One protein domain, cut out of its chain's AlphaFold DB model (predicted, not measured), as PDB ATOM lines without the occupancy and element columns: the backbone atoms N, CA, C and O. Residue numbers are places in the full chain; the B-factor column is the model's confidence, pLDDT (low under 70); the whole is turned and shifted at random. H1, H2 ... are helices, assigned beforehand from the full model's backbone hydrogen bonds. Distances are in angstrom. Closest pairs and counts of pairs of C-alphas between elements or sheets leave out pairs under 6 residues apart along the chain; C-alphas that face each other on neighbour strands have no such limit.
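What this domain is: This is residues 96 to 139 of the 436 residues of the protein "GloL protein" of Symbiodinium microadriaticum (UniProt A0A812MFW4). Two short helices, H1 and H2, sit apart near opposite ends of an elongated domain, and a long looping stretch, residues 112 to 127, runs from one to the other. The printed part has 44 residues, with H1 before H2 and no named strand; the class is all helix. It is only just compact, close to loose, with a radius of gyration of the C-alphas of 10.7 A and spans of 29 by 18 by 15 A.

Where its parts are: From Ile 96, read on to C-alpha 101 at (314.374, 351.964, 311.306), where H1, residues 101 to 111, begins; it runs 14.8 A. Then find C-alpha 128 at (308.359, 332.969, 309.848); from there H2, residues 128 to 138, runs 15.0 A to C-alpha 138 at (318.773, 340.492, 317.633).

How they stand to each other: H1 and H2 are apart. In H1 and H2 every O i to N i+4 pair is within hydrogen-bond range.

The domain as a whole: The C-alphas farthest apart, of Glu 111 and Asp 124, are 30.2 A apart. The link H1 to H2 is long, 16 residues. The printed part has no cut. Look at residues 122 to 124 for pLDDT under 70.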
ATOM      1  N   ILE A  96     322.899 347.151 310.471       84.75
ATOM      2  CA  ILE A  96     321.956 346.298 311.208       84.75
ATOM      3  C   ILE A  96     321.717 346.855 312.620       84.75
ATOM      4  O   ILE A  96     320.571 347.025 313.025       84.75
ATOM      5  N   HIS A  97     322.771 347.240 313.336       81.12
ATOM      6  CA  HIS A  97     322.678 347.741 314.713       81.12
ATOM      7  C   HIS A  97     322.743 349.270 314.810       81.12
ATOM      8  O   HIS A  97     322.248 349.854 315.768       81.12
ATOM      9  N   GLY A  98     323.393 349.920 313.843       79.75
ATOM     10  CA  GLY A  98     323.716 351.344 313.892       79.75
ATOM     11  C   GLY A  98     322.686 352.256 313.233       79.75
ATOM     12  O   GLY A  98     322.694 353.459 313.491       79.75
ATOM     13  N   TRP A  99     321.816 351.731 312.367       88.00
ATOM     14  CA  TRP A  99     320.805 352.544 311.693       88.00
ATOM     15  C   TRP A  99     319.476 352.528 312.439       88.00
ATOM     16  O   TRP A  99     319.025 351.489 312.923       88.00
ATOM     17  N   SER A 100     318.811 353.683 312.465       84.88
ATOM     18  CA  SER A 100     317.402 353.765 312.845       84.88
ATOM     19  C   SER A 100     316.523 353.065 311.806       84.88
ATOM     20  O   SER A 100     316.891 352.996 310.632       84.88
ATOM     21  N   ASN A 101     315.337 352.602 312.214       83.31
ATOM     22  CA  ASN A 101     314.374 351.964 311.306       83.31
ATOM     23  C   ASN A 101     314.078 352.836 310.085       83.31
ATOM     24  O   ASN A 101     314.280 352.396 308.964       83.31
ATOM     25  N   SER A 102     313.796 354.123 310.297       84.69
ATOM     26  CA  SER A 102     313.528 355.060 309.199       84.69
ATOM     27  C   SER A 102     314.702 355.250 308.231       84.69
ATOM     28  O   SER A 102     314.477 355.585 307.073       84.69
ATOM     29  N   LYS A 103     315.952 355.064 308.686       85.88
ATOM     30  CA  LYS A 103     317.129 355.093 307.807       85.88
ATOM     31  C   LYS A 103     317.246 353.793 307.011       85.88
ATOM     32  O   LYS A 103     317.546 353.861 305.828       85.88
ATOM     33  N   LYS A 104     316.990 352.638 307.637       87.56
ATOM     34  CA  LYS A 104     316.955 351.328 306.961       87.56
ATOM     35  C   LYS A 104     315.892 351.305 305.865       87.56
ATOM     36  O   LYS A 104     316.222 350.956 304.742       87.56
ATOM     37  N   ASP A 105     314.686 351.785 306.162       86.44
ATOM     38  CA  ASP A 105     313.581 351.857 305.197       86.44
ATOM     39  C   ASP A 105     313.934 352.721 304.008       86.44
ATOM     40  O   ASP A 105     313.889 352.283 302.862       86.44
ATOM     41  N   TRP A 106     314.372 353.944 304.295       88.19
ATOM     42  CA  TRP A 106     314.701 354.889 303.248       88.19
ATOM     43  C   TRP A 106     315.876 354.397 302.398       88.19
ATOM     44  O   TRP A 106     315.825 354.490 301.176       88.19
ATOM     45  N   CYS A 107     316.920 353.842 303.015       91.00
ATOM     46  CA  CYS A 107     318.077 353.320 302.290       91.00
ATOM     47  C   CYS A 107     317.772 352.039 301.513       91.00
ATOM     48  O   CYS A 107     318.334 351.844 300.436       91.00
ATOM     49  N   CYS A 108     316.867 351.194 302.002       90.69
ATOM     50  CA  CYS A 108     316.425 350.009 301.280       90.69
ATOM     51  C   CYS A 108     315.536 350.377 300.078       90.69
ATOM     52  O   CYS A 108     315.689 349.801 299.000       90.69
ATOM     53  N   GLU A 109     314.658 351.371 300.226       87.75
ATOM     54  CA  GLU A 109     313.748 351.819 299.166       87.75
ATOM     55  C   GLU A 109     314.459 352.646 298.083       87.75
ATOM     56  O   GLU A 109     314.208 352.446 296.898       87.75
ATOM     57  N   ASN A 110     315.367 353.551 298.472       87.44
ATOM     58  CA  ASN A 110     315.992 354.505 297.544       87.44
ATOM     59  C   ASN A 110     317.354 354.045 297.006       87.44
ATOM     60  O   ASN A 110     317.706 354.387 295.880       87.44
ATOM     61  N   GLU A 111     318.132 353.299 297.797       89.19
ATOM     62  CA  GLU A 111     319.489 352.862 297.428       89.19
ATOM     63  C   GLU A 111     319.676 351.338 297.456       89.19
ATOM     64  O   GLU A 111     320.765 350.852 297.147       89.19
ATOM     65  N   HIS A 112     318.644 350.571 297.828       87.75
ATOM     66  CA  HIS A 112     318.706 349.114 298.009       87.75
ATOM     67  C   HIS A 112     319.819 348.652 298.963       87.75
ATOM     68  O   HIS A 112     320.374 347.560 298.833       87.75
ATOM     69  N   LYS A 113     320.139 349.489 299.955       88.50
ATOM     70  CA  LYS A 113     321.156 349.237 300.979       88.50
ATOM     71  C   LYS A 113     320.505 349.032 302.337       88.50
ATOM     72  O   LYS A 113     319.660 349.815 302.756       88.50
ATOM     73  N   GLY A 114     320.972 348.018 303.061       83.44
ATOM     74  CA  GLY A 114     320.532 347.769 304.432       83.44
ATOM     75  C   GLY A 114     319.083 347.291 304.531       83.44
ATOM     76  O   GLY A 114     318.352 347.703 305.427       83.44
ATOM     77  N   CYS A 115     318.667 346.441 303.591       86.94
ATOM     78  CA  CYS A 115     317.358 345.805 303.613       86.94
ATOM     79  C   CYS A 115     317.317 344.682 304.657       86.94
ATOM     80  O   CYS A 115     318.174 343.796 304.671       86.94
ATOM     81  N   GLY A 116     316.319 344.723 305.532       84.75
ATOM     82  CA  GLY A 116     316.078 343.740 306.583       84.75
ATOM     83  C   GLY A 116     314.754 344.026 307.282       84.75
ATOM     84  O   GLY A 116     314.062 344.980 306.930       84.75
ATOM     85  N   TYR A 117     314.404 343.211 308.273       82.56
ATOM     86  CA  TYR A 117     313.150 343.376 309.006       82.56
ATOM     87  C   TYR A 117     313.298 344.321 310.206       82.56
ATOM     88  O   TYR A 117     314.374 344.444 310.802       82.56
ATOM     89  N   HIS A 118     312.205 344.969 310.611       81.50
ATOM     90  CA  HIS A 118     312.160 345.690 311.884       81.50
ATOM     91  C   HIS A 118     311.825 344.740 313.017       81.50
ATOM     92  O   HIS A 118     310.755 344.144 313.046       81.50
ATOM     93  N   CYS A 119     312.718 344.647 313.991       80.56
ATOM     94  CA  CYS A 119     312.544 343.769 315.145       80.56
ATOM     95  C   CYS A 119     311.936 344.502 316.353       80.56
ATOM     96  O   CYS A 119     312.254 344.178 317.501       80.56
ATOM     97  N   ASP A 120     311.115 345.525 316.103       75.38
ATOM     98  CA  ASP A 120     310.439 346.321 317.127       75.38
ATOM     99  C   ASP A 120     308.933 346.032 317.083       75.38
ATOM    100  O   ASP A 120     308.317 346.154 316.027       75.38
ATOM    101  N   GLY A 121     308.348 345.640 318.218       73.06
ATOM    102  CA  GLY A 121     306.939 345.239 318.334       73.06
ATOM    103  C   GLY A 121     306.760 343.819 318.878       73.06
ATOM    104  O   GLY A 121     307.742 343.135 319.170       73.06
ATOM    105  N   GLU A 122     305.505 343.396 319.039       68.94
ATOM    106  CA  GLU A 122     305.146 342.033 319.453       68.94
ATOM    107  C   GLU A 122     305.304 341.058 318.275       68.94
ATOM    108  O   GLU A 122     304.968 341.384 317.135       68.94
ATOM    109  N   SER A 123     305.871 339.876 318.534       67.94
ATOM    110  CA  SER A 123     306.313 338.927 317.498       67.94
ATOM    111  C   SER A 123     305.224 338.008 316.943       67.94
ATOM    112  O   SER A 123     305.503 337.182 316.071       67.94
ATOM    113  N   ASP A 124     304.003 338.113 317.460       69.81
ATOM    114  CA  ASP A 124     302.921 337.168 317.168       69.81
ATOM    115  C   ASP A 124     302.404 337.301 315.726       69.81
ATOM    116  O   ASP A 124     302.046 336.299 315.106       69.81
ATOM    117  N   ASP A 125     302.511 338.500 315.146       77.31
ATOM    118  CA  ASP A 125     302.128 338.796 313.757       77.31
ATOM    119  C   ASP A 125     303.288 338.682 312.752       77.31
ATOM    120  O   ASP A 125     303.114 338.900 311.550       77.31
ATOM    121  N   TRP A 126     304.501 338.366 313.212       83.94
ATOM    122  CA  TRP A 126     305.663 338.293 312.329       83.94
ATOM    123  C   TRP A 126     305.590 337.047 311.444       83.94
ATOM    124  O   TRP A 126     305.294 335.937 311.904       83.94
ATOM    125  N   SER A 127     305.926 337.205 310.162       87.06
ATOM    126  CA  SER A 127     306.129 336.057 309.280       87.06
ATOM    127  C   SER A 127     307.270 335.175 309.808       87.06
ATOM    128  O   SER A 127     308.142 335.629 310.552       87.06
ATOM    129  N   THR A 128     307.289 333.894 309.429       83.00
ATOM    130  CA  THR A 128     308.359 332.969 309.848       83.00
ATOM    131  C   THR A 128     309.746 333.483 309.450       83.00
ATOM    132  O   THR A 128     310.657 333.450 310.268       83.00
ATOM    133  N   GLU A 129     309.875 334.072 308.260       84.88
ATOM    134  CA  GLU A 129     311.127 334.661 307.764       84.88
ATOM    135  C   GLU A 129     311.560 335.902 308.570       84.88
ATOM    136  O   GLU A 129     312.731 336.051 308.920       84.88
ATOM    137  N   HIS A 130     310.604 336.759 308.951       84.50
ATOM    138  CA  HIS A 130     310.848 337.913 309.823       84.50
ATOM    139  C   HIS A 130     311.344 337.452 311.202       84.50
ATOM    140  O   HIS A 130     312.364 337.944 311.693       84.50
ATOM    141  N   ARG A 131     310.684 336.454 311.803       83.00
ATOM    142  CA  ARG A 131     311.096 335.874 313.092       83.00
ATOM    143  C   ARG A 131     312.491 335.274 313.049       83.00
ATOM    144  O   ARG A 131     313.294 335.579 313.924       83.00
ATOM    145  N   GLU A 132     312.803 334.460 312.046       84.00
ATOM    146  CA  GLU A 132     314.122 333.833 311.912       84.00
ATOM    147  C   GLU A 132     315.230 334.878 311.756       84.00
ATOM    148  O   GLU A 132     316.255 334.816 312.442       84.00
ATOM    149  N   TRP A 133     314.996 335.896 310.927       84.62
ATOM    150  CA  TRP A 133     315.959 336.970 310.717       84.62
ATOM    151  C   TRP A 133     316.185 337.805 311.986       84.62
ATOM    152  O   TRP A 133     317.331 338.071 312.363       84.62
ATOM    153  N   CYS A 134     315.113 338.187 312.687       86.06
ATOM    154  CA  CYS A 134     315.205 338.939 313.941       86.06
ATOM    155  C   CYS A 134     315.792 338.110 315.088       86.06
ATOM    156  O   CYS A 134     316.536 338.644 315.912       86.06
ATOM    157  N   CYS A 135     315.530 336.806 315.113       85.06
ATOM    158  CA  CYS A 135     316.136 335.884 316.059       85.06
ATOM    159  C   CYS A 135     317.655 335.799 315.838       85.06
ATOM    160  O   CYS A 135     318.427 336.029 316.768       85.06
ATOM    161  N   GLY A 136     318.107 335.576 314.601       80.00
ATOM    162  CA  GLY A 136     319.533 335.446 314.283       80.00
ATOM    163  C   GLY A 136     320.359 336.709 314.555       80.00
ATOM    164  O   GLY A 136     321.502 336.608 314.992       80.00
ATOM    165  N   ASN A 137     319.782 337.896 314.342       78.81
ATOM    166  CA  ASN A 137     320.512 339.165 314.452       78.81
ATOM    167  C   ASN A 137     320.318 339.886 315.795       78.81
ATOM    168  O   ASN A 137     321.222 340.587 316.239       78.81
ATOM    169  N   PHE A 138     319.155 339.730 316.436       79.75
ATOM    170  CA  PHE A 138     318.773 340.492 317.633       79.75
ATOM    171  C   PHE A 138     318.209 339.631 318.769       79.75
ATOM    172  O   PHE A 138     317.879 340.186 319.816       79.75
ATOM    173  N   GLN A 139     318.081 338.310 318.581       76.50
ATOM    174  CA  GLN A 139     317.482 337.376 319.548       76.50
ATOM    175  C   GLN A 139     316.055 337.777 319.971       76.50
ATOM    176  O   GLN A 139     315.661 337.619 321.123       76.50
TER     177      GLN A 139